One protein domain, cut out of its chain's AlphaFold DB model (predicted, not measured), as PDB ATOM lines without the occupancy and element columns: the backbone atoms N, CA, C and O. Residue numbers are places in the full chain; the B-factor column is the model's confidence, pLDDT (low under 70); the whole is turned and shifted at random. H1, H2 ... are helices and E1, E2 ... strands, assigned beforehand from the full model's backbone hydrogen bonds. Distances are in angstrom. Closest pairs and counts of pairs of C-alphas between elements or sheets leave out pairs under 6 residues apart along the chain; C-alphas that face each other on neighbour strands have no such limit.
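This is residues 226 to 406 of the 503 residues of an uncharacterized protein of Entamoeba histolytica HM-3:IMSS (UniProt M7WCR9). A strongly twisted sheet of seven strands runs through the domain and curls round the long helix H3, while H1 covers the opposite face at its parallel end. H7 packs on H1 and pairs with H6 as a helical hairpin; a second, H4 and H5, packs on the sheet through E4 and E7, and residues 382 to 387, at the tip of the hairpin E5 and E6, stick out. The 181 printed residues include seven named helices and seven named strands, in the order E1 H1 E2 H2 E3 H3 E4 H4 H5 H6 H7 E5 E6 E7; the mixed sheet runs E2 E1 E3 E4 E5 E6 E7. The class is mixed, helices and strands; the whole is compact, with a radius of gyration of the C-alphas of 16.0 A and spans of 48 by 38 by 34 A.

Begin at the edge strand E2, residues 254 to 259, and cross to E1, 227 to 232, E3, 284 to 288, and E4, 312 to 318, each parallel to the one before: find N 257 and O 229 at 2.8 A, N 285 and O 228 at 2.8 A, N 315 and O 284 at 2.7 A. E5, 371 to 379, is antiparallel to E4, with N 314 and O 371 at 2.9 A, and bends by 71 degrees at residue 374. With E6, 390 to 397, and the edge strand E7, 400 to 405, it forms a meander, each strand the antiparallel neighbour of the one before: N 394 and O 375 are 3.0 A apart, N 395 and O 402 2.7 A. H3, residues 290 to 306, is on the sheet, its Ser 301 C-alpha 6.3 A from that of Val 376. H1, 236 to 246, lies over E1 and E3 at a height of 8.6 A over the sheet, along the strands. H4, 324 to 332, and H5, 334 to 341, touch at a shallow tilt of 21 degrees, opposite ways, closest at the C-alphas of Gly 330 and Lys 337, 4.1 A. The domain has three layers, helices on both faces of the sheet: H3 and H4 on one, H1 and H5 on the other. H7, 352 to 363, touches H1 about perpendicular, 78 degrees, closest at the C-alphas of Ile 244 and Leu 356, 6.1 A. H6, 344 to 350, not on the sheet, touches H7's residues 354 to 355 alone, closest at the C-alphas of Met 348 and Ala 355, 5.2 A. H2, 268 to 277, only grazes the sheet. E1, H1, E2 and E3, H3, E4 are strand-helix-strand units, parallel neighbours joined through a helix; E2, H2, E3 is a split one, with E1 between its strands; each crossover is right-handed. In each named helix every O i to N i+4 pair is within hydrogen-bond range.

Find C-alpha 227 at (33.850, -33.629, -13.864), where E1 begins. H3 runs 24.7 A from C-alpha 290 at (38.657, -14.657, -5.851); E6 measures 20.7 A and E5 19.9 A. E7 ends at C-alpha 405, (47.509, -12.821, -7.742).

The C-alphas farthest apart, of Asn 249 and Lys 385, are 53.0 A apart. The printed part has no cut, and no link is long. Mean pLDDT of the printed part is 71.8; 67 residues are under 70, among them 365 to 406.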
ATOM      1  N   GLY A 226      34.225 -38.470 -15.079       86.25
ATOM      2  CA  GLY A 226      33.378 -37.274 -15.017       86.25
ATOM      3  C   GLY A 226      34.120 -35.980 -14.655       86.25
ATOM      4  O   GLY A 226      35.331 -35.852 -14.840       86.25
ATOM      5  N   ILE A 227      33.365 -34.975 -14.206       88.44
ATOM      6  CA  ILE A 227      33.850 -33.629 -13.864       88.44
ATOM      7  C   ILE A 227      33.408 -33.289 -12.441       88.44
ATOM      8  O   ILE A 227      32.219 -33.324 -12.131       88.44
ATOM      9  N   ILE A 228      34.347 -32.883 -11.588       89.94
ATOM     10  CA  ILE A 228      34.039 -32.482 -10.212       89.94
ATOM     11  C   ILE A 228      33.640 -31.007 -10.186       89.94
ATOM     12  O   ILE A 228      34.449 -30.137 -10.505       89.94
ATOM     13  N   ILE A 229      32.413 -30.701  -9.776       90.81
ATOM     14  CA  ILE A 229      31.913 -29.336  -9.593       90.81
ATOM     15  C   ILE A 229      31.943 -28.987  -8.109       90.81
ATOM     16  O   ILE A 229      31.152 -29.489  -7.316       90.81
ATOM     17  N   ILE A 230      32.821 -28.067  -7.732       91.69
ATOM     18  CA  ILE A 230      32.940 -27.602  -6.357       91.69
ATOM     19  C   ILE A 230      32.194 -26.278  -6.198       91.69
ATOM     20  O   ILE A 230      32.565 -25.243  -6.768       91.69
ATOM     21  N   VAL A 231      31.157 -26.294  -5.363       88.81
ATOM     22  CA  VAL A 231      30.320 -25.132  -5.067       88.81
ATOM     23  C   VAL A 231      30.562 -24.620  -3.652       88.81
ATOM     24  O   VAL A 231      30.717 -25.369  -2.690       88.81
ATOM     25  N   GLN A 232      30.591 -23.295  -3.508       82.19
ATOM     26  CA  GLN A 232      30.675 -22.667  -2.195       82.19
ATOM     27  C   GLN A 232      29.328 -22.804  -1.469       82.19
ATOM     28  O   GLN A 232      28.338 -22.188  -1.879       82.19
ATOM     29  N   ALA A 233      29.311 -23.550  -0.363       76.06
ATOM     30  CA  ALA A 233      28.099 -23.799   0.407       76.06
ATOM     31  C   ALA A 233      27.447 -22.487   0.877       76.06
ATOM     32  O   ALA A 233      28.120 -21.494   1.184       76.06
ATOM     33  N   LYS A 234      26.109 -22.477   0.943       76.81
ATOM     34  CA  LYS A 234      25.269 -21.329   1.359       76.81
ATOM     35  C   LYS A 234      25.370 -20.081   0.472       76.81
ATOM     36  O   LYS A 234      24.784 -19.044   0.797       76.81
ATOM     37  N   LYS A 235      26.071 -20.136  -0.665       81.38
ATOM     38  CA  LYS A 235      26.154 -19.009  -1.595       81.38
ATOM     39  C   LYS A 235      25.115 -19.150  -2.699       81.38
ATOM     40  O   LYS A 235      25.277 -19.950  -3.612       81.38
ATOM     41  N   LYS A 236      24.091 -18.286  -2.668       84.94
ATOM     42  CA  LYS A 236      22.947 -18.301  -3.605       84.94
ATOM     43  C   LYS A 236      23.346 -18.467  -5.077       84.94
ATOM     44  O   LYS A 236      22.691 -19.197  -5.802       84.94
ATOM     45  N   ARG A 237      24.412 -17.796  -5.520       86.75
ATOM     46  CA  ARG A 237      24.868 -17.863  -6.917       86.75
ATOM     47  C   ARG A 237      25.606 -19.153  -7.265       86.75
ATOM     48  O   ARG A 237      25.462 -19.625  -8.380       86.75
ATOM     49  N   SER A 238      26.365 -19.724  -6.331       86.38
ATOM     50  CA  SER A 238      26.971 -21.049  -6.523       86.38
ATOM     51  C   SER A 238      25.879 -22.119  -6.619       86.38
ATOM     52  O   SER A 238      25.913 -22.951  -7.515       86.38
ATOM     53  N   GLU A 239      24.853 -22.003  -5.774       86.56
ATOM     54  CA  GLU A 239      23.669 -22.866  -5.800       86.56
ATOM     55  C   GLU A 239      22.853 -22.724  -7.095       86.56
ATOM     56  O   GLU A 239      22.340 -23.693  -7.641       86.56
ATOM     57  N   GLN A 240      22.740 -21.508  -7.633       89.12
ATOM     58  CA  GLN A 240      22.094 -21.291  -8.930       89.12
ATOM     59  C   GLN A 240      22.856 -21.966 -10.071       89.12
ATOM     60  O   GLN A 240      22.220 -22.573 -10.924       89.12
ATOM     61  N   ILE A 241      24.192 -21.894 -10.076       90.81
ATOM     62  CA  ILE A 241      25.017 -22.587 -11.076       90.81
ATOM     63  C   ILE A 241      24.802 -24.098 -10.981       90.81
ATOM     64  O   ILE A 241      24.571 -24.726 -12.010       90.81
ATOM     65  N   ARG A 242      24.799 -24.659  -9.764       91.69
ATOM     66  CA  ARG A 242      24.476 -26.072  -9.525       91.69
ATOM     67  C   ARG A 242      23.152 -26.458 -10.182       91.69
ATOM     68  O   ARG A 242      23.143 -27.324 -11.044       91.69
ATOM     69  N   LYS A 243      22.073 -25.731  -9.879       91.38
ATOM     70  CA  LYS A 243      20.738 -25.992 -10.444       91.38
ATOM     71  C   LYS A 243      20.670 -25.862 -11.965       91.38
ATOM     72  O   LYS A 243      19.882 -26.551 -12.599       91.38
ATOM     73  N   ILE A 244      21.450 -24.952 -12.551       92.81
ATOM     74  CA  ILE A 244      21.540 -24.812 -14.010       92.81
ATOM     75  C   ILE A 244      22.207 -26.056 -14.606       92.81
ATOM     76  O   ILE A 244      21.685 -26.622 -15.560       92.81
ATOM     77  N   ILE A 245      23.314 -26.521 -14.026       90.81
ATOM     78  CA  ILE A 245      24.014 -27.723 -14.500       90.81
ATOM     79  C   ILE A 245      23.158 -28.980 -14.289       90.81
ATOM     80  O   ILE A 245      23.083 -29.809 -15.188       90.81
ATOM     81  N   GLU A 246      22.464 -29.098 -13.155       90.25
ATOM     82  CA  GLU A 246      21.525 -30.197 -12.870       90.25
ATOM     83  C   GLU A 246      20.353 -30.250 -13.863       90.25
ATOM     84  O   GLU A 246      19.768 -31.307 -14.061       90.25
ATOM     85  N   SER A 247      20.021 -29.133 -14.523       87.94
ATOM     86  CA  SER A 247      19.009 -29.108 -15.588       87.94
ATOM     87  C   SER A 247      19.525 -29.560 -16.963       87.94
ATOM     88  O   SER A 247      18.749 -29.605 -17.914       87.94
ATOM     89  N   SER A 248      20.817 -29.884 -17.088       88.00
ATOM     90  CA  SER A 248      21.411 -30.419 -18.320       88.00
ATOM     91  C   SER A 248      20.977 -31.860 -18.581       88.00
ATOM     92  O   SER A 248      20.956 -32.688 -17.674       88.00
ATOM     93  N   ASN A 249      20.789 -32.209 -19.856       83.62
ATOM     94  CA  ASN A 249      20.605 -33.601 -20.288       83.62
ATOM     95  C   ASN A 249      21.827 -34.493 -19.994       83.62
ATOM     96  O   ASN A 249      21.716 -35.710 -20.020       83.62
ATOM     97  N   ASN A 250      22.990 -33.893 -19.726       82.44
ATOM     98  CA  ASN A 250      24.231 -34.589 -19.402       82.44
ATOM     99  C   ASN A 250      24.621 -34.407 -17.928       82.44
ATOM    100  O   ASN A 250      25.816 -34.399 -17.625       82.44
ATOM    101  N   TYR A 251      23.665 -34.180 -17.017       83.50
ATOM    102  CA  TYR A 251      24.002 -33.846 -15.631       83.50
ATOM    103  C   TYR A 251      24.771 -34.970 -14.904       83.50
ATOM    104  O   TYR A 251      25.594 -34.684 -14.040       83.50
ATOM    105  N   GLU A 252      24.565 -36.225 -15.313       83.44
ATOM    106  CA  GLU A 252      25.181 -37.430 -14.732       83.44
ATOM    107  C   GLU A 252      26.713 -37.451 -14.823       83.44
ATOM    108  O   GLU A 252      27.371 -38.124 -14.035       83.44
ATOM    109  N   LYS A 253      27.312 -36.679 -15.740       87.12
ATOM    110  CA  LYS A 253      28.778 -36.567 -15.839       87.12
ATOM    111  C   LYS A 253      29.392 -35.642 -14.783       87.12
ATOM    112  O   LYS A 253      30.618 -35.520 -14.733       87.12
ATOM    113  N   TYR A 254      28.573 -34.913 -14.022       89.38
ATOM    114  CA  TYR A 254      29.029 -33.928 -13.049       89.38
ATOM    115  C   TYR A 254      28.826 -34.433 -11.622       89.38
ATOM    116  O   TYR A 254      27.720 -34.781 -11.219       89.38
ATOM    117  N   HIS A 255      29.889 -34.367 -10.828       89.81
ATOM    118  CA  HIS A 255      29.877 -34.744  -9.417       89.81
ATOM    119  C   HIS A 255      29.969 -33.491  -8.557       89.81
ATOM    120  O   HIS A 255      30.957 -32.759  -8.630       89.81
ATOM    121  N   PHE A 256      28.939 -33.208  -7.762       89.44
ATOM    122  CA  PHE A 256      28.862 -31.970  -6.989       89.44
ATOM    123  C   PHE A 256      29.439 -32.130  -5.586       89.44
ATOM    124  O   PHE A 256      29.070 -33.039  -4.848       89.44
ATOM    125  N   VAL A 257      30.289 -31.183  -5.195       89.75
ATOM    126  CA  VAL A 257      30.887 -31.111  -3.860       89.75
ATOM    127  C   VAL A 257      30.599 -29.750  -3.262       89.75
ATOM    128  O   VAL A 257      30.944 -28.714  -3.839       89.75
ATOM    129  N   GLU A 258      29.994 -29.741  -2.082       86.81
ATOM    130  CA  GLU A 258      29.772 -28.512  -1.335       86.81
ATOM    131  C   GLU A 258      30.905 -28.271  -0.348       86.81
ATOM    132  O   GLU A 258      31.239 -29.125   0.466       86.81
ATOM    133  N   VAL A 259      31.474 -27.069  -0.391       80.69
ATOM    134  CA  VAL A 259      32.563 -26.678   0.504       80.69
ATOM    135  C   VAL A 259      32.092 -25.581   1.445       80.69
ATOM    136  O   VAL A 259      31.739 -24.469   1.021       80.69
ATOM    137  N   PHE A 260      32.131 -25.870   2.744       73.50
ATOM    138  CA  PHE A 260      31.805 -24.916   3.797       73.50
ATOM    139  C   PHE A 260      33.018 -24.046   4.112       73.50
ATOM    140  O   PHE A 260      34.119 -24.531   4.325       73.50
ATOM    141  N   ASN A 261      32.825 -22.724   4.117       65.75
ATOM    142  CA  ASN A 261      33.860 -21.749   4.489       65.75
ATOM    143  C   ASN A 261      35.213 -21.883   3.751       65.75
ATOM    144  O   ASN A 261      36.214 -21.348   4.221       65.75
ATOM    145  N   GLY A 262      35.234 -22.507   2.568       64.12
ATOM    146  CA  GLY A 262      36.468 -22.715   1.807       64.12
ATOM    147  C   GLY A 262      37.410 -23.748   2.430       64.12
ATOM    148  O   GLY A 262      38.618 -23.656   2.209       64.12
ATOM    149  N   ASP A 263      36.886 -24.681   3.224       74.19
ATOM    150  CA  ASP A 263      37.646 -25.817   3.732       74.19
ATOM    151  C   ASP A 263      37.632 -26.975   2.729       74.19
ATOM    152  O   ASP A 263      36.643 -27.689   2.581       74.19
ATOM    153  N   PHE A 264      38.726 -27.127   1.985       81.94
ATOM    154  CA  PHE A 264      38.877 -28.194   1.002       81.94
ATOM    155  C   PHE A 264      39.547 -29.432   1.617       81.94
ATOM    156  O   PHE A 264      39.590 -30.467   0.951       81.94
ATOM    157  N   ASN A 265      40.058 -29.350   2.855       76.25
ATOM    158  CA  ASN A 265      40.852 -30.406   3.487       76.25
ATOM    159  C   ASN A 265      40.026 -31.619   3.916       76.25
ATOM    160  O   ASN A 265      40.577 -32.711   3.987       76.25
ATOM    161  N   GLU A 266      38.730 -31.444   4.171       76.62
ATOM    162  CA  GLU A 266      37.869 -32.543   4.621       76.62
ATOM    163  C   GLU A 266      37.529 -33.535   3.498       76.62
ATOM    164  O   GLU A 266      37.485 -34.736   3.734       76.62
ATOM    165  N   GLN A 267      37.291 -33.057   2.269       79.06
ATOM    166  CA  GLN A 267      36.751 -33.903   1.188       79.06
ATOM    167  C   GLN A 267      37.535 -33.795  -0.119       79.06
ATOM    168  O   GLN A 267      37.934 -34.799  -0.703       79.06
ATOM    169  N   VAL A 268      37.782 -32.570  -0.586       84.94
ATOM    170  CA  VAL A 268      38.351 -32.327  -1.919       84.94
ATOM    171  C   VAL A 268      39.826 -32.709  -1.964       84.94
ATOM    172  O   VAL A 268      40.266 -33.398  -2.875       84.94
ATOM    173  N   ILE A 269      40.610 -32.271  -0.985       84.38
ATOM    174  CA  ILE A 269      42.044 -32.545  -0.921       84.38
ATOM    175  C   ILE A 269      42.345 -34.046  -0.760       84.38
ATOM    176  O   ILE A 269      43.158 -34.541  -1.545       84.38
ATOM    177  N   PRO A 270      41.732 -34.784   0.191       83.56
ATOM    178  CA  PRO A 270      41.965 -36.220   0.331       83.56
ATOM    179  C   PRO A 270      41.650 -36.978  -0.957       83.56
ATOM    180  O   PRO A 270      42.476 -37.762  -1.420       83.56
ATOM    181  N   PHE A 271      40.526 -36.645  -1.597       84.88
ATOM    182  CA  PHE A 271      40.143 -37.202  -2.891       84.88
ATOM    183  C   PHE A 271      41.197 -36.959  -3.979       84.88
ATOM    184  O   PHE A 271      41.555 -37.872  -4.720       84.88
ATOM    185  N   LEU A 272      41.748 -35.744  -4.068       81.62
ATOM    186  CA  LEU A 272      42.792 -35.443  -5.051       81.62
ATOM    187  C   LEU A 272      44.098 -36.195  -4.779       81.62
ATOM    188  O   LEU A 272      44.776 -36.587  -5.727       81.62
ATOM    189  N   ILE A 273      44.449 -36.415  -3.510       79.00
ATOM    190  CA  ILE A 273      45.616 -37.219  -3.127       79.00
ATOM    191  C   ILE A 273      45.405 -38.685  -3.522       79.00
ATOM    192  O   ILE A 273      46.314 -39.305  -4.073       79.00
ATOM    193  N   GLU A 274      44.229 -39.241  -3.235       81.44
ATOM    194  CA  GLU A 274      43.877 -40.624  -3.567       81.44
ATOM    195  C   GLU A 274      43.869 -40.854  -5.082       81.44
ATOM    196  O   GLU A 274      44.538 -41.760  -5.576       81.44
ATOM    197  N   ASN A 275      43.219 -39.973  -5.841       79.38
ATOM    198  CA  ASN A 275      43.195 -40.068  -7.298       79.38
ATOM    199  C   ASN A 275      44.579 -39.931  -7.922       79.38
ATOM    200  O   ASN A 275      44.923 -40.706  -8.811       79.38
ATOM    201  N   ALA A 276      45.408 -39.016  -7.419       77.19
ATOM    202  CA  ALA A 276      46.779 -38.899  -7.894       77.19
ATOM    203  C   ALA A 276      47.597 -40.175  -7.628       77.19
ATOM    204  O   ALA A 276      48.368 -40.585  -8.491       77.19
ATOM    205  N   ARG A 277      47.401 -40.852  -6.484       79.44
ATOM    206  CA  ARG A 277      48.019 -42.170  -6.213       79.44
ATOM    207  C   ARG A 277      47.553 -43.242  -7.198       79.44
ATOM    208  O   ARG A 277      48.349 -44.088  -7.587       79.44
ATOM    209  N   ASN A 278      46.294 -43.169  -7.621       81.19
ATOM    210  CA  ASN A 278      45.698 -44.080  -8.595       81.19
ATOM    211  C   ASN A 278      45.964 -43.669 -10.059       81.19
ATOM    212  O   ASN A 278      45.429 -44.297 -10.968       81.19
ATOM    213  N   ASN A 279      46.775 -42.629 -10.312       78.25
ATOM    214  CA  ASN A 279      46.995 -42.025 -11.638       78.25
ATOM    215  C   ASN A 279      45.705 -41.563 -12.346       78.25
ATOM    216  O   ASN A 279      45.650 -41.468 -13.572       78.25
ATOM    217  N   ILE A 280      44.671 -41.241 -11.575       80.19
ATOM    218  CA  ILE A 280      43.411 -40.689 -12.061       80.19
ATOM    219  C   ILE A 280      43.517 -39.162 -12.025       80.19
ATOM    220  O   ILE A 280      43.849 -38.563 -11.003       80.19
ATOM    221  N   SER A 281      43.213 -38.511 -13.149       77.50
ATOM    222  CA  SER A 281      43.156 -37.051 -13.243       77.50
ATOM    223  C   SER A 281      41.779 -36.621 -13.724       77.50
ATOM    224  O   SER A 281      41.433 -36.807 -14.891       77.50
ATOM    225  N   LEU A 282      40.997 -36.044 -12.811       82.56
ATOM    226  CA  LEU A 282      39.667 -35.527 -13.113       82.56
ATOM    227  C   LEU A 282      39.687 -33.999 -13.210       82.56
ATOM    228  O   LEU A 282      40.340 -33.338 -12.393       82.56
ATOM    229  N   PRO A 283      38.969 -33.408 -14.180       85.12
ATOM    230  CA  PRO A 283      38.790 -31.971 -14.228       85.12
ATOM    231  C   PRO A 283      37.962 -31.469 -13.043       85.12
ATOM    232  O   PRO A 283      36.926 -32.042 -12.704       85.12
ATOM    233  N   ILE A 284      38.395 -30.354 -12.458       87.94
ATOM    234  CA  ILE A 284      37.707 -29.673 -11.361       87.94
ATOM    235  C   ILE A 284      37.153 -28.347 -11.857       87.94
ATOM    236  O   ILE A 284      37.853 -27.586 -12.518       87.94
ATOM    237  N   VAL A 285      35.927 -28.018 -11.475       89.56
ATOM    238  CA  VAL A 285      35.300 -26.718 -11.703       89.56
ATOM    239  C   VAL A 285      35.078 -26.038 -10.360       89.56
ATOM    240  O   VAL A 285      34.364 -26.557  -9.509       89.56
ATOM    241  N   LEU A 286      35.656 -24.853 -10.160       88.75
ATOM    242  CA  LEU A 286      35.394 -24.027  -8.980       88.75
ATOM    243  C   LEU A 286      34.336 -22.966  -9.292       88.75
ATOM    244  O   LEU A 286      34.577 -22.035 -10.064       88.75
ATOM    245  N   CYS A 287      33.185 -23.045  -8.626       90.38
ATOM    246  CA  CYS A 287      32.116 -22.048  -8.714       90.38
ATOM    247  C   CYS A 287      32.218 -21.051  -7.548       90.38
ATOM    248  O   CYS A 287      31.576 -21.204  -6.501       90.38
ATOM    249  N   GLY A 288      33.037 -20.010  -7.717       84.81
ATOM    250  CA  GLY A 288      33.507 -19.179  -6.604       84.81
ATOM    251  C   GLY A 288      33.771 -17.714  -6.937       84.81
ATOM    252  O   GLY A 288      33.416 -17.212  -7.998       84.81
ATOM    253  N   GLY A 289      34.310 -16.979  -5.968       75.94
ATOM    254  CA  GLY A 289      34.951 -15.677  -6.204       75.94
ATOM    255  C   GLY A 289      36.440 -15.771  -5.872       75.94
ATOM    256  O   GLY A 289      36.880 -16.827  -5.421       75.94
ATOM    257  N   ASP A 290      37.187 -14.672  -6.012       67.19
ATOM    258  CA  ASP A 290      38.657 -14.657  -5.851       67.19
ATOM    259  C   ASP A 290      39.130 -15.334  -4.550       67.19
ATOM    260  O   ASP A 290      40.021 -16.178  -4.562       67.19
ATOM    261  N   TRP A 291      38.463 -15.040  -3.426       69.50
ATOM    262  CA  TRP A 291      38.779 -15.634  -2.120       69.50
ATOM    263  C   TRP A 291      38.644 -17.162  -2.089       69.50
ATOM    264  O   TRP A 291      39.468 -17.836  -1.480       69.50
ATOM    265  N   PHE A 292      37.612 -17.706  -2.738       73.69
ATOM    266  CA  PHE A 292      37.322 -19.140  -2.714       73.69
ATOM    267  C   PHE A 292      38.369 -19.926  -3.510       73.69
ATOM    268  O   PHE A 292      38.879 -20.931  -3.027       73.69
ATOM    269  N   ILE A 293      38.759 -19.415  -4.682       75.44
ATOM    270  CA  ILE A 293      39.844 -20.011  -5.470       75.44
ATOM    271  C   ILE A 293      41.181 -19.869  -4.743       75.44
ATOM    272  O   ILE A 293      41.957 -20.816  -4.702       75.44
ATOM    273  N   GLY A 294      41.452 -18.705  -4.141       66.62
ATOM    274  CA  GLY A 294      42.698 -18.486  -3.410       66.62
ATOM    275  C   GLY A 294      42.896 -19.473  -2.259       66.62
ATOM    276  O   GLY A 294      44.007 -19.958  -2.057       66.62
ATOM    277  N   LEU A 295      41.825 -19.836  -1.544       67.56
ATOM    278  CA  LEU A 295      41.883 -20.877  -0.516       67.56
ATOM    279  C   LEU A 295      42.169 -22.266  -1.090       67.56
ATOM    280  O   LEU A 295      43.005 -22.971  -0.525       67.56
ATOM    281  N   PHE A 296      41.538 -22.629  -2.211       77.31
ATOM    282  CA  PHE A 296      41.800 -23.897  -2.896       77.31
ATOM    283  C   PHE A 296      43.270 -24.008  -3.313       77.31
ATOM    284  O   PHE A 296      43.952 -24.962  -2.950       77.31
ATOM    285  N   VAL A 297      43.784 -22.984  -4.002       71.50
ATOM    286  CA  VAL A 297      45.177 -22.936  -4.471       71.50
ATOM    287  C   VAL A 297      46.156 -22.995  -3.299       71.50
ATOM    288  O   VAL A 297      47.141 -23.726  -3.366       71.50
ATOM    289  N   ARG A 298      45.881 -22.281  -2.198       66.88
ATOM    290  CA  ARG A 298      46.726 -22.313  -0.995       66.88
ATOM    291  C   ARG A 298      46.796 -23.708  -0.378       66.88
ATOM    292  O   ARG A 298      47.885 -24.167  -0.042       66.88
ATOM    293  N   GLN A 299      45.646 -24.353  -0.192       73.69
ATOM    294  CA  GLN A 299      45.574 -25.681   0.424       73.69
ATOM    295  C   GLN A 299      46.253 -26.721  -0.470       73.69
ATOM    296  O   GLN A 299      47.135 -27.433   0.005       73.69
ATOM    297  N   LEU A 300      45.965 -26.704  -1.777       74.31
ATOM    298  CA  LEU A 300      46.619 -27.561  -2.770       74.31
ATOM    299  C   LEU A 300      48.144 -27.370  -2.794       74.31
ATOM    300  O   LEU A 300      48.898 -28.339  -2.836       74.31
ATOM    301  N   SER A 301      48.611 -26.121  -2.730       67.06
ATOM    302  CA  SER A 301      50.039 -25.799  -2.738       67.06
ATOM    303  C   SER A 301      50.771 -26.319  -1.498       67.06
ATOM    304  O   SER A 301      51.834 -26.917  -1.639       67.06
ATOM    305  N   SER A 302      50.185 -26.173  -0.305       64.62
ATOM    306  CA  SER A 302      50.740 -26.722   0.946       64.62
ATOM    307  C   SER A 302      50.980 -28.236   0.855       64.62
ATOM    308  O   SER A 302      51.987 -28.758   1.335       64.62
ATOM    309  N   ILE A 303      50.080 -28.953   0.177       66.88
ATOM    310  CA  ILE A 303      50.218 -30.394  -0.058       66.88
ATOM    311  C   ILE A 303      51.306 -30.662  -1.092       66.88
ATOM    312  O   ILE A 303      52.186 -31.480  -0.833       66.88
ATOM    313  N   ASN A 304      51.289 -29.939  -2.217       63.81
ATOM    314  CA  ASN A 304      52.274 -30.096  -3.287       63.81
ATOM    315  C   ASN A 304      53.713 -29.764  -2.845       63.81
ATOM    316  O   ASN A 304      54.653 -30.363  -3.361       63.81
ATOM    317  N   GLN A 305      53.895 -28.869  -1.864       61.72
ATOM    318  CA  GLN A 305      55.190 -28.604  -1.223       61.72
ATOM    319  C   GLN A 305      55.708 -29.806  -0.432       61.72
ATOM    320  O   GLN A 305      56.895 -30.113  -0.475       61.72
ATOM    321  N   ARG A 306      54.822 -30.485   0.304       59.78
ATOM    322  CA  ARG A 306      55.185 -31.653   1.122       59.78
ATOM    323  C   ARG A 306      55.360 -32.900   0.273       59.78
ATOM    324  O   ARG A 306      56.164 -33.768   0.595       59.78
ATOM    325  N   LYS A 307      54.565 -33.012  -0.786       59.62
ATOM    326  CA  LYS A 307      54.552 -34.144  -1.695       59.62
ATOM    327  C   LYS A 307      54.167 -33.626  -3.080       59.62
ATOM    328  O   LYS A 307      53.009 -33.283  -3.293       59.62
ATOM    329  N   LYS A 308      55.114 -33.571  -4.019       58.09
ATOM    330  CA  LYS A 308      54.890 -33.130  -5.408       58.09
ATOM    331  C   LYS A 308      53.995 -34.142  -6.138       58.09
ATOM    332  O   LYS A 308      54.497 -35.014  -6.835       58.09
ATOM    333  N   ILE A 309      52.688 -34.084  -5.885       54.66
ATOM    334  CA  ILE A 309      51.758 -35.175  -6.207       54.66
ATOM    335  C   ILE A 309      50.708 -34.749  -7.240       54.66
ATOM    336  O   ILE A 309      50.353 -35.561  -8.085       54.66
ATOM    337  N   ILE A 310      50.195 -33.514  -7.209       63.28
ATOM    338  CA  ILE A 310      48.891 -33.230  -7.832       63.28
ATOM    339  C   ILE A 310      48.990 -32.111  -8.877       63.28
ATOM    340  O   ILE A 310      48.979 -30.926  -8.536       63.28
ATOM    341  N   ASN A 311      49.010 -32.486 -10.160       65.06
ATOM    342  CA  ASN A 311      48.651 -31.576 -11.251       65.06
ATOM    343  C   ASN A 311      47.126 -31.558 -11.379       65.06
ATOM    344  O   ASN A 311      46.518 -32.553 -11.770       65.06
ATOM    345  N   VAL A 312      46.507 -30.425 -11.045       74.06
ATOM    346  CA  VAL A 312      45.051 -30.263 -11.127       74.06
ATOM    347  C   VAL A 312      44.676 -29.511 -12.392       74.06
ATOM    348  O   VAL A 312      45.137 -28.389 -12.624       74.06
ATOM    349  N   LEU A 313      43.783 -30.121 -13.170       76.31
ATOM    350  CA  LEU A 313      43.078 -29.452 -14.245       76.31
ATOM    351  C   LEU A 313      41.902 -28.656 -13.667       76.31
ATOM    352  O   LEU A 313      40.907 -29.244 -13.248       76.31
ATOM    353  N   LEU A 314      42.012 -27.327 -13.653       81.56
ATOM    354  CA  LEU A 314      41.021 -26.444 -13.050       81.56
ATOM    355  C   LEU A 314      40.278 -25.593 -14.098       81.56
ATOM    356  O   LEU A 314      40.876 -24.950 -14.958       81.56
ATOM    357  N   PHE A 315      38.959 -25.534 -13.963       83.81
ATOM    358  CA  PHE A 315      38.058 -24.591 -14.612       83.81
ATOM    359  C   PHE A 315      37.479 -23.644 -13.563       83.81
ATOM    360  O   PHE A 315      37.219 -24.037 -12.422       83.81
ATOM    361  N   PHE A 316      37.240 -22.393 -13.942       86.00
ATOM    362  CA  PHE A 316      36.713 -21.394 -13.021       86.00
ATOM    363  C   PHE A 316      35.430 -20.752 -13.544       86.00
ATOM    364  O   PHE A 316      35.393 -20.259 -14.666       86.00
ATOM    365  N   ILE A 317      34.390 -20.716 -12.703       89.31
ATOM    366  CA  ILE A 317      33.131 -20.021 -12.989       89.31
ATOM    367  C   ILE A 317      32.903 -18.931 -11.925       89.31
ATOM    368  O   ILE A 317      32.723 -19.244 -10.738       89.31
ATOM    369  N   PRO A 318      32.879 -17.639 -12.309       86.69
ATOM    370  CA  PRO A 318      32.749 -16.545 -11.359       86.69
ATOM    371  C   PRO A 318      31.321 -16.398 -10.827       86.69
ATOM    372  O   PRO A 318      30.339 -16.361 -11.564       86.69
ATOM    373  N   THR A 319      31.215 -16.201  -9.515       87.00
ATOM    374  CA  THR A 319      29.940 -15.979  -8.794       87.00
ATOM    375  C   THR A 319      29.758 -14.528  -8.330       87.00
ATOM    376  O   THR A 319      28.768 -14.176  -7.682       87.00
ATOM    377  N   THR A 320      30.721 -13.651  -8.626       79.44
ATOM    378  CA  THR A 320      30.765 -12.262  -8.142       79.44
ATOM    379  C   THR A 320      31.086 -11.282  -9.266       79.44
ATOM    380  O   THR A 320      31.968 -11.554 -10.071       79.44
ATOM    381  N   LYS A 321      30.426 -10.109  -9.271       70.00
ATOM    382  CA  LYS A 321      30.585  -9.067 -10.314       70.00
ATOM    383  C   LYS A 321      32.029  -8.569 -10.447       70.00
ATOM    384  O   LYS A 321      32.493  -8.290 -11.542       70.00
ATOM    385  N   ASN A 322      32.735  -8.473  -9.324       70.25
ATOM    386  CA  ASN A 322      34.119  -8.014  -9.262       70.25
ATOM    387  C   ASN A 322      35.033  -9.188  -8.920       70.25
ATOM    388  O   ASN A 322      35.431  -9.329  -7.770       70.25
ATOM    389  N   CYS A 323      35.302 -10.037  -9.910       71.25
ATOM    390  CA  CYS A 323      36.259 -11.133  -9.809       71.25
ATOM    391  C   CYS A 323      37.505 -10.777 -10.626       71.25
ATOM    392  O   CYS A 323      37.424 -10.649 -11.848       71.25
ATOM    393  N   LEU A 324      38.631 -10.549  -9.951       67.81
ATOM    394  CA  LEU A 324      39.892 -10.179 -10.598       67.81
ATOM    395  C   LEU A 324      40.414 -11.318 -11.469       67.81
ATOM    396  O   LEU A 324      40.821 -11.073 -12.600       67.81
ATOM    397  N   ILE A 325      40.298 -12.556 -10.988       69.88
ATOM    398  CA  ILE A 325      40.747 -13.745 -11.720       69.88
ATOM    399  C   ILE A 325      39.983 -13.871 -13.040       69.88
ATOM    400  O   ILE A 325      40.589 -14.043 -14.093       69.88
ATOM    401  N   ALA A 326      38.660 -13.675 -13.014       74.50
ATOM    402  CA  ALA A 326      37.862 -13.665 -14.235       74.50
ATOM    403  C   ALA A 326      38.281 -12.541 -15.195       74.50
ATOM    404  O   ALA A 326      38.374 -12.775 -16.394       74.50
ATOM    405  N   LYS A 327      38.556 -11.332 -14.687       73.19
ATOM    406  CA  LYS A 327      38.993 -10.205 -15.527       73.19
ATOM    407  C   LYS A 327      40.319 -10.491 -16.221       73.19
ATOM    408  O   LYS A 327      40.427 -10.216 -17.411       73.19
ATOM    409  N   GLU A 328      41.297 -11.031 -15.498       68.88
ATOM    410  CA  GLU A 328      42.587 -11.391 -16.087       68.88
ATOM    411  C   GLU A 328      42.421 -12.505 -17.123       68.88
ATOM    412  O   GLU A 328      42.861 -12.330 -18.257       68.88
ATOM    413  N   LEU A 329      41.672 -13.570 -16.808       69.75
ATOM    414  CA  LEU A 329      41.329 -14.622 -17.777       69.75
ATOM    415  C   LEU A 329      40.661 -14.051 -19.038       69.75
ATOM    416  O   LEU A 329      41.042 -14.400 -20.153       69.75
ATOM    417  N   GLY A 330      39.739 -13.097 -18.885       70.00
ATOM    418  CA  GLY A 330      39.070 -12.430 -20.001       70.00
ATOM    419  C   GLY A 330      39.970 -11.530 -20.860       70.00
ATOM    420  O   GLY A 330      39.602 -11.215 -21.990       70.00
ATOM    421  N   LYS A 331      41.146 -11.102 -20.382       68.94
ATOM    422  CA  LYS A 331      42.138 -10.416 -21.239       68.94
ATOM    423  C   LYS A 331      42.869 -11.391 -22.157       68.94
ATOM    424  O   LYS A 331      43.341 -11.002 -23.222       68.94
ATOM    425  N   ILE A 332      43.001 -12.637 -21.718       63.09
ATOM    426  CA  ILE A 332      43.800 -13.669 -22.381       63.09
ATOM    427  C   ILE A 332      42.934 -14.465 -23.353       63.09
ATOM    428  O   ILE A 332      43.420 -14.852 -24.417       63.09
ATOM    429  N   ASP A 333      41.664 -14.662 -22.997       67.62
ATOM    430  CA  ASP A 333      40.711 -15.467 -23.738       67.62
ATOM    431  C   ASP A 333      39.397 -14.720 -24.012       67.62
ATOM    432  O   ASP A 333      38.589 -14.445 -23.119       67.62
ATOM    433  N   PHE A 334      39.160 -14.445 -25.296       73.62
ATOM    434  CA  PHE A 334      37.943 -13.800 -25.777       73.62
ATOM    435  C   PHE A 334      36.687 -14.647 -25.551       73.62
ATOM    436  O   PHE A 334      35.631 -14.073 -25.285       73.62
ATOM    437  N   LYS A 335      36.786 -15.985 -25.610       76.31
ATOM    438  CA  LYS A 335      35.629 -16.868 -25.401       76.31
ATOM    439  C   LYS A 335      35.213 -16.860 -23.933       76.31
ATOM    440  O   LYS A 335      34.051 -16.602 -23.628       76.31
ATOM    441  N   TYR A 336      36.169 -17.012 -23.016       80.12
ATOM    442  CA  TYR A 336      35.922 -16.821 -21.586       80.12
ATOM    443  C   TYR A 336      35.385 -15.417 -21.272       80.12
ATOM    444  O   TYR A 336      34.453 -15.266 -20.480       80.12
ATOM    445  N   LYS A 337      35.921 -14.369 -21.916       81.44
ATOM    446  CA  LYS A 337      35.422 -12.996 -21.748       81.44
ATOM    447  C   LYS A 337      33.947 -12.873 -22.133       81.44
ATOM    448  O   LYS A 337      33.174 -12.297 -21.367       81.44
ATOM    449  N   ALA A 338      33.575 -13.401 -23.297       79.25
ATOM    450  CA  ALA A 338      32.208 -13.359 -23.801       79.25
ATOM    451  C   ALA A 338      31.238 -14.117 -22.883       79.25
ATOM    452  O   ALA A 338      30.175 -13.592 -22.564       79.25
ATOM    453  N   ASN A 339      31.645 -15.294 -22.398       81.12
ATOM    454  CA  ASN A 339      30.780 -16.167 -21.607       81.12
ATOM    455  C   ASN A 339      30.674 -15.735 -20.135       81.12
ATOM    456  O   ASN A 339      29.586 -15.761 -19.569       81.12
ATOM    457  N   PHE A 340      31.770 -15.296 -19.503       84.06
ATOM    458  CA  PHE A 340      31.825 -15.127 -18.040       84.06
ATOM    459  C   PHE A 340      32.170 -13.714 -17.550       84.06
ATOM    460  O   PHE A 340      31.952 -13.412 -16.374       84.06
ATOM    461  N   CYS A 341      32.688 -12.823 -18.405       77.25
ATOM    462  CA  CYS A 341      33.089 -11.472 -17.980       77.25
ATOM    463  C   CYS A 341      32.054 -10.388 -18.302       77.25
ATOM    464  O   CYS A 341      31.983  -9.386 -17.589       77.25
ATOM    465  N   ILE A 342      31.254 -10.563 -19.357       79.00
ATOM    466  CA  ILE A 342      30.277  -9.567 -19.813       79.00
ATOM    467  C   ILE A 342      28.878 -10.017 -19.397       79.00
ATOM    468  O   ILE A 342      28.360 -10.995 -19.915       79.00
ATOM    469  N   ASN A 343      28.248  -9.303 -18.457       81.94
ATOM    470  CA  ASN A 343      26.861  -9.537 -18.019       81.94
ATOM    471  C   ASN A 343      26.512 -10.972 -17.565       81.94
ATOM    472  O   ASN A 343      25.339 -11.248 -17.330       81.94
ATOM    473  N   TRP A 344      27.497 -11.848 -17.351       88.12
ATOM    474  CA  TRP A 344      27.326 -13.251 -16.953       88.12
ATOM    475  C   TRP A 344      26.309 -13.457 -15.829       88.12
ATOM    476  O   TRP A 344      25.386 -14.254 -15.941       88.12
ATOM    477  N   LEU A 345      26.431 -12.678 -14.754       86.19
ATOM    478  CA  LEU A 345      25.538 -12.809 -13.605       86.19
ATOM    479  C   LEU A 345      24.091 -12.429 -13.924       86.19
ATOM    480  O   LEU A 345      23.185 -13.000 -13.331       86.19
ATOM    481  N   ASN A 346      23.876 -11.503 -14.858       86.38
ATOM    482  CA  ASN A 346      22.534 -11.158 -15.318       86.38
ATOM    483  C   ASN A 346      21.987 -12.242 -16.257       86.38
ATOM    484  O   ASN A 346      20.804 -12.545 -16.189       86.38
ATOM    485  N   ILE A 347      22.833 -12.836 -17.110       86.44
ATOM    486  CA  ILE A 347      22.451 -13.968 -17.972       86.44
ATOM    487  C   ILE A 347      22.014 -15.143 -17.097       86.44
ATOM    488  O   ILE A 347      20.903 -15.627 -17.237       86.44
ATOM    489  N   MET A 348      22.820 -15.516 -16.105       89.31
ATOM    490  CA  MET A 348      22.494 -16.575 -15.147       89.31
ATOM    491  C   MET A 348      21.181 -16.323 -14.379       89.31
ATOM    492  O   MET A 348      20.469 -17.269 -14.048       89.31
ATOM    493  N   GLU A 349      20.862 -15.062 -14.065       86.56
ATOM    494  CA  GLU A 349      19.642 -14.690 -13.336       86.56
ATOM    495  C   GLU A 349      18.387 -14.663 -14.236       86.56
ATOM    496  O   GLU A 349      17.304 -14.977 -13.742       86.56
ATOM    497  N   ASN A 350      18.521 -14.344 -15.532       89.44
ATOM    498  CA  ASN A 350      17.386 -14.077 -16.430       89.44
ATOM    499  C   ASN A 350      17.186 -15.110 -17.555       89.44
ATOM    500  O   ASN A 350      16.081 -15.223 -18.073       89.44
ATOM    501  N   ASP A 351      18.230 -15.840 -17.947       91.62
ATOM    502  CA  ASP A 351      18.255 -16.736 -19.108       91.62
ATOM    503  C   ASP A 351      19.117 -17.975 -18.799       91.62
ATOM    504  O   ASP A 351      20.323 -18.039 -19.069       91.62
ATOM    505  N   LYS A 352      18.484 -18.961 -18.153       90.38
ATOM    506  CA  LYS A 352      19.155 -20.180 -17.674       90.38
ATOM    507  C   LYS A 352      19.683 -21.049 -18.810       90.38
ATOM    508  O   LYS A 352      20.722 -21.675 -18.638       90.38
ATOM    509  N   GLU A 353      18.991 -21.081 -19.944       90.69
ATOM    510  CA  GLU A 353      19.378 -21.886 -21.103       90.69
ATOM    511  C   GLU A 353      20.665 -21.339 -21.722       90.69
ATOM    512  O   GLU A 353      21.647 -22.065 -21.881       90.69
ATOM    513  N   LYS A 354      20.733 -20.022 -21.944       90.25
ATOM    514  CA  LYS A 354      21.959 -19.373 -22.419       90.25
ATOM    515  C   LYS A 354      23.116 -19.504 -21.429       90.25
ATOM    516  O   LYS A 354      24.274 -19.657 -21.835       90.25
ATOM    517  N   ALA A 355      22.819 -19.450 -20.128       90.56
ATOM    518  CA  ALA A 355      23.810 -19.695 -19.088       90.56
ATOM    519  C   ALA A 355      24.345 -21.136 -19.139       90.56
ATOM    520  O   ALA A 355      25.557 -21.329 -19.042       90.56
ATOM    521  N   LEU A 356      23.468 -22.125 -19.337       91.31
ATOM    522  CA  LEU A 356      23.839 -23.531 -19.468       91.31
ATOM    523  C   LEU A 356      24.737 -23.765 -20.687       91.31
ATOM    524  O   LEU A 356      25.820 -24.322 -20.527       91.31
ATOM    525  N   ILE A 357      24.351 -23.261 -21.865       88.94
ATOM    526  CA  ILE A 357      25.152 -23.366 -23.099       88.94
ATOM    527  C   ILE A 357      26.564 -22.811 -22.873       88.94
ATOM    528  O   ILE A 357      27.559 -23.453 -23.203       88.94
ATOM    529  N   SER A 358      26.667 -21.645 -22.229       88.25
ATOM    530  CA  SER A 358      27.956 -21.009 -21.924       88.25
ATOM    531  C   SER A 358      28.842 -21.872 -21.017       88.25
ATOM    532  O   SER A 358      30.061 -21.917 -21.208       88.25
ATOM    533  N   ILE A 359      28.243 -22.552 -20.030       89.44
ATOM    534  CA  ILE A 359      28.941 -23.478 -19.129       89.44
ATOM    535  C   ILE A 359      29.396 -24.719 -19.897       89.44
ATOM    536  O   ILE A 359      30.574 -25.065 -19.844       89.44
ATOM    537  N   GLU A 360      28.505 -25.375 -20.636       87.56
ATOM    538  CA  GLU A 360      28.822 -26.616 -21.350       87.56
ATOM    539  C   GLU A 360      29.894 -26.415 -22.423       87.56
ATOM    540  O   GLU A 360      30.815 -27.228 -22.546       87.56
ATOM    541  N   GLU A 361      29.836 -25.298 -23.147       83.69
ATOM    542  CA  GLU A 361      30.863 -24.938 -24.120       83.69
ATOM    543  C   GLU A 361      32.241 -24.728 -23.488       83.69
ATOM    544  O   GLU A 361      33.257 -25.036 -24.117       83.69
ATOM    545  N   TYR A 362      32.286 -24.177 -22.274       83.06
ATOM    546  CA  TYR A 362      33.530 -23.943 -21.546       83.06
ATOM    547  C   TYR A 362      34.099 -25.233 -20.946       83.06
ATOM    548  O   TYR A 362      35.308 -25.445 -20.985       83.06
ATOM    549  N   LEU A 363      33.234 -26.120 -20.447       81.38
ATOM    550  CA  LEU A 363      33.632 -27.397 -19.847       81.38
ATOM    551  C   LEU A 363      33.981 -28.484 -20.876       81.38
ATOM    552  O   LEU A 363      34.487 -29.543 -20.505       81.38
ATOM    553  N   CYS A 364      33.744 -28.256 -22.171       73.94
ATOM    554  CA  CYS A 364      34.094 -29.211 -23.218       73.94
ATOM    555  C   CYS A 364      35.610 -29.501 -23.235       73.94
ATOM    556  O   CYS A 364      36.426 -28.597 -23.394       73.94
ATOM    557  N   CYS A 365      36.010 -30.776 -23.137       52.62
ATOM    558  CA  CYS A 365      37.412 -31.208 -22.997       52.62
ATOM    559  C   CYS A 365      38.368 -30.754 -24.118       52.62
ATOM    560  O   CYS A 365      39.584 -30.779 -23.903       52.62
ATOM    561  N   LYS A 366      37.849 -30.318 -25.276       55.56
ATOM    562  CA  LYS A 366      38.618 -29.726 -26.391       55.56
ATOM    563  C   LYS A 366      39.002 -28.256 -26.162       55.56
ATOM    564  O   LYS A 366      39.730 -27.674 -26.958       55.56
ATOM    565  N   CYS A 367      38.508 -27.647 -25.089       57.03
ATOM    566  CA  CYS A 367      38.820 -26.286 -24.690       57.03
ATOM    567  C   CYS A 367      40.303 -26.163 -24.284       57.03
ATOM    568  O   CYS A 367      40.784 -26.882 -23.407       57.03
ATOM    569  N   LEU A 368      41.028 -25.233 -24.919       50.62
ATOM    570  CA  LEU A 368      42.424 -24.893 -24.600       50.62
ATOM    571  C   LEU A 368      42.554 -24.046 -23.315       50.62
ATOM    572  O   LEU A 368      43.663 -23.760 -22.877       50.62
ATOM    573  N   GLN A 369      41.439 -23.630 -22.706       53.50
ATOM    574  CA  GLN A 369      41.372 -22.546 -21.707       53.50
ATOM    575  C   GLN A 369      41.326 -23.083 -20.267       53.50
ATOM    576  O   GLN A 369      40.640 -22.570 -19.381       53.50
ATOM    577  N   LYS A 370      42.065 -24.173 -20.078       59.62
ATOM    578  CA  LYS A 370      42.223 -24.945 -18.852       59.62
ATOM    579  C   LYS A 370      43.272 -24.280 -17.968       59.62
ATOM    580  O   LYS A 370      44.365 -24.019 -18.456       59.62
ATOM    581  N   MET A 371      42.974 -24.036 -16.693       62.28
ATOM    582  CA  MET A 371      43.981 -23.587 -15.732       62.28
ATOM    583  C   MET A 371      44.764 -24.809 -15.246       62.28
ATOM    584  O   MET A 371      44.222 -25.638 -14.518       62.28
ATOM    585  N   ILE A 372      46.035 -24.924 -15.630       59.97
ATOM    586  CA  ILE A 372      46.933 -25.929 -15.047       59.97
ATOM    587  C   ILE A 372      47.695 -25.266 -13.905       59.97
ATOM    588  O   ILE A 372      48.537 -24.393 -14.129       59.97
ATOM    589  N   LEU A 373      47.396 -25.687 -12.676       58.00
ATOM    590  CA  LEU A 373      48.129 -25.269 -11.483       58.00
ATOM    591  C   LEU A 373      49.445 -26.056 -11.408       58.00
ATOM    592  O   LEU A 373      49.518 -27.083 -10.743       58.00
ATOM    593  N   SER A 374      50.460 -25.597 -12.143       44.31
ATOM    594  CA  SER A 374      51.779 -26.249 -12.234       44.31
ATOM    595  C   SER A 374      52.817 -25.644 -11.281       44.31
ATOM    596  O   SER A 374      53.612 -26.380 -10.702       44.31
ATOM    597  N   GLU A 375      52.780 -24.324 -11.058       44.47
ATOM    598  CA  GLU A 375      53.672 -23.605 -10.138       44.47
ATOM    599  C   GLU A 375      52.886 -22.563  -9.326       44.47
ATOM    600  O   GLU A 375      52.451 -21.527  -9.843       44.47
ATOM    601  N   VAL A 376      52.713 -22.824  -8.029       42.59
ATOM    602  CA  VAL A 376      52.269 -21.811  -7.063       42.59
ATOM    603  C   VAL A 376      53.522 -21.247  -6.413       42.59
ATOM    604  O   VAL A 376      54.196 -21.954  -5.666       42.59
ATOM    605  N   ASN A 377      53.845 -19.992  -6.720       39.34
ATOM    606  CA  ASN A 377      55.004 -19.320  -6.155       39.34
ATOM    607  C   ASN A 377      54.535 -18.413  -5.020       39.34
ATOM    608  O   ASN A 377      53.690 -17.536  -5.194       39.34
ATOM    609  N   PHE A 378      55.094 -18.624  -3.837       40.50
ATOM    610  CA  PHE A 378      54.920 -17.692  -2.737       40.50
ATOM    611  C   PHE A 378      55.942 -16.583  -2.927       40.50
ATOM    612  O   PHE A 378      57.141 -16.822  -2.814       40.50
ATOM    613  N   PHE A 379      55.471 -15.382  -3.249       36.88
ATOM    614  CA  PHE A 379      56.336 -14.213  -3.250       36.88
ATOM    615  C   PHE A 379      56.175 -13.508  -1.906       36.88
ATOM    616  O   PHE A 379      55.120 -12.940  -1.599       36.88
ATOM    617  N   GLU A 380      57.232 -13.539  -1.098       35.75
ATOM    618  CA  GLU A 380      57.431 -12.506  -0.089       35.75
ATOM    619  C   GLU A 380      57.661 -11.196  -0.843       35.75
ATOM    620  O   GLU A 380      58.568 -11.079  -1.665       35.75
ATOM    621  N   GLY A 381      56.790 -10.209  -0.640       33.72
ATOM    622  CA  GLY A 381      57.014  -8.900  -1.234       33.72
ATOM    623  C   GLY A 381      58.267  -8.279  -0.619       33.72
ATOM    624  O   GLY A 381      58.206  -7.816   0.518       33.72
ATOM    625  N   GLU A 382      59.367  -8.207  -1.375       28.03
ATOM    626  CA  GLU A 382      60.668  -7.663  -0.935       28.03
ATOM    627  C   GLU A 382      60.587  -6.251  -0.319       28.03
ATOM    628  O   GLU A 382      61.486  -5.825   0.401       28.03
ATOM    629  N   LYS A 383      59.507  -5.500  -0.570       30.28
ATOM    630  CA  LYS A 383      59.363  -4.100  -0.140       30.28
ATOM    631  C   LYS A 383      58.484  -3.869   1.084       30.28
ATOM    632  O   LYS A 383      58.253  -2.718   1.449       30.28
ATOM    633  N   SER A 384      57.993  -4.911   1.753       31.17
ATOM    634  CA  SER A 384      57.184  -4.699   2.953       31.17
ATOM    635  C   SER A 384      57.178  -5.908   3.876       31.17
ATOM    636  O   SER A 384      56.379  -6.823   3.698       31.17
ATOM    637  N   LYS A 385      57.956  -5.818   4.958       30.14
ATOM    638  CA  LYS A 385      57.897  -6.716   6.127       30.14
ATOM    639  C   LYS A 385      56.497  -6.814   6.782       30.14
ATOM    640  O   LYS A 385      56.311  -7.616   7.685       30.14
ATOM    641  N   ASN A 386      55.515  -6.029   6.316       26.53
ATOM    642  CA  ASN A 386      54.170  -5.894   6.887       26.53
ATOM    643  C   ASN A 386      53.005  -6.205   5.922       26.53
ATOM    644  O   ASN A 386      51.855  -5.998   6.304       26.53
ATOM    645  N   ILE A 387      53.240  -6.676   4.687       30.12
ATOM    646  CA  ILE A 387      52.138  -7.137   3.817       30.12
ATOM    647  C   ILE A 387      52.117  -8.664   3.858       30.12
ATOM    648  O   ILE A 387      53.092  -9.290   3.446       30.12
ATOM    649  N   PRO A 388      51.038  -9.291   4.346       30.80
ATOM    650  CA  PRO A 388      51.007 -10.735   4.431       30.80
ATOM    651  C   PRO A 388      50.945 -11.341   3.020       30.80
ATOM    652  O   PRO A 388      50.150 -10.919   2.182       30.80
ATOM    653  N   MET A 389      51.847 -12.299   2.805       33.56
ATOM    654  CA  MET A 389      52.012 -13.241   1.692       33.56
ATOM    655  C   MET A 389      51.076 -13.030   0.486       33.56
ATOM    656  O   MET A 389      49.891 -13.379   0.524       33.56
ATOM    657  N   ILE A 390      51.627 -12.510  -0.617       40.12
ATOM    658  CA  ILE A 390      50.946 -12.526  -1.915       40.12
ATOM    659  C   ILE A 390      51.057 -13.955  -2.446       40.12
ATOM    660  O   ILE A 390      52.137 -14.425  -2.798       40.12
ATOM    661  N   ILE A 391      49.931 -14.667  -2.477       45.44
ATOM    662  CA  ILE A 391      49.849 -15.940  -3.190       45.44
ATOM    663  C   ILE A 391      49.596 -15.582  -4.642       45.44
ATOM    664  O   ILE A 391      48.485 -15.169  -4.982       45.44
ATOM    665  N   SER A 392      50.609 -15.726  -5.488       43.72
ATOM    666  CA  SER A 392      50.412 -15.708  -6.927       43.72
ATOM    667  C   SER A 392      50.648 -17.111  -7.475       43.72
ATOM    668  O   SER A 392      51.539 -17.835  -7.037       43.72
ATOM    669  N   ALA A 393      49.799 -17.563  -8.391       46.53
ATOM    670  CA  ALA A 393      50.086 -18.788  -9.132       46.53
ATOM    671  C   ALA A 393      50.292 -18.433 -10.590       46.53
ATOM    672  O   ALA A 393      49.565 -17.607 -11.152       46.53
ATOM    673  N   LYS A 394      51.283 -19.078 -11.201       47.81
ATOM    674  CA  LYS A 394      51.382 -19.099 -12.650       47.81
ATOM    675  C   LYS A 394      50.321 -20.061 -13.150       47.81
ATOM    676  O   LYS A 394      50.375 -21.267 -12.932       47.81
ATOM    677  N   VAL A 395      49.336 -19.488 -13.810       48.50
ATOM    678  CA  VAL A 395      48.276 -20.199 -14.491       48.50
ATOM    679  C   VAL A 395      48.673 -20.292 -15.948       48.50
ATOM    680  O   VAL A 395      48.789 -19.279 -16.639       48.50
ATOM    681  N   ILE A 396      48.876 -21.512 -16.426       51.97
ATOM    682  CA  ILE A 396      48.984 -21.757 -17.861       51.97
ATOM    683  C   ILE A 396      47.555 -21.839 -18.391       51.97
ATOM    684  O   ILE A 396      46.774 -22.646 -17.892       51.97
ATOM    685  N   CYS A 397      47.217 -20.983 -19.354       51.72
ATOM    686  CA  CYS A 397      45.955 -20.999 -20.088       51.72
ATOM    687  C   CYS A 397      46.284 -21.039 -21.587       51.72
ATOM    688  O   CYS A 397      46.772 -20.058 -22.161       51.72
ATOM    689  N   GLY A 398      46.084 -22.196 -22.223       53.00
ATOM    690  CA  GLY A 398      46.579 -22.458 -23.577       53.00
ATOM    691  C   GLY A 398      48.102 -22.276 -23.666       53.00
ATOM    692  O   GLY A 398      48.841 -22.819 -22.851       53.00
ATOM    693  N   ASN A 399      48.570 -21.464 -24.621       46.56
ATOM    694  CA  ASN A 399      50.002 -21.179 -24.829       46.56
ATOM    695  C   ASN A 399      50.514 -19.968 -24.024       46.56
ATOM    696  O   ASN A 399      51.636 -19.511 -24.242       46.56
ATOM    697  N   LYS A 400      49.689 -19.384 -23.148       46.62
ATOM    698  CA  LYS A 400      50.036 -18.179 -22.387       46.62
ATOM    699  C   LYS A 400      50.160 -18.521 -20.907       46.62
ATOM    700  O   LYS A 400      49.262 -19.120 -20.320       46.62
ATOM    701  N   THR A 401      51.272 -18.108 -20.308       51.41
ATOM    702  CA  THR A 401      51.484 -18.193 -18.858       51.41
ATOM    703  C   THR A 401      51.101 -16.863 -18.241       51.41
ATOM    704  O   THR A 401      51.613 -15.822 -18.652       51.41
ATOM    705  N   VAL A 402      50.198 -16.891 -17.269       46.38
ATOM    706  CA  VAL A 402      49.690 -15.696 -16.599       46.38
ATOM    707  C   VAL A 402      49.850 -15.858 -15.106       46.38
ATOM    708  O   VAL A 402      49.393 -16.836 -14.524       46.38
ATOM    709  N   THR A 403      50.473 -14.874 -14.474       51.09
ATOM    710  CA  THR A 403      50.519 -14.796 -13.019       51.09
ATOM    711  C   THR A 403      49.199 -14.231 -12.525       51.09
ATOM    712  O   THR A 403      48.828 -13.105 -12.853       51.09
ATOM    713  N   VAL A 404      48.472 -15.031 -11.756       46.75
ATOM    714  CA  VAL A 404      47.237 -14.618 -11.105       46.75
ATOM    715  C   VAL A 404      47.546 -14.390  -9.634       46.75
ATOM    716  O   VAL A 404      47.906 -15.330  -8.930       46.75
ATOM    717  N   ASP A 405      47.399 -13.153  -9.163       47.75
ATOM    718  CA  ASP A 405      47.509 -12.821  -7.742       47.75
ATOM    719  C   ASP A 405      46.200 -13.202  -7.039       47.75
ATOM    720  O   ASP A 405      45.187 -12.503  -7.124       47.75
ATOM    721  N   TYR A 406      46.203 -14.334  -6.340       45.62
ATOM    722  CA  TYR A 406      45.031 -14.868  -5.647       45.62
ATOM    723  C   TYR A 406      44.689 -14.073  -4.386       45.62
ATOM    724  O   TYR A 406      43.535 -14.101  -3.958       45.62
TER     725      TYR A 406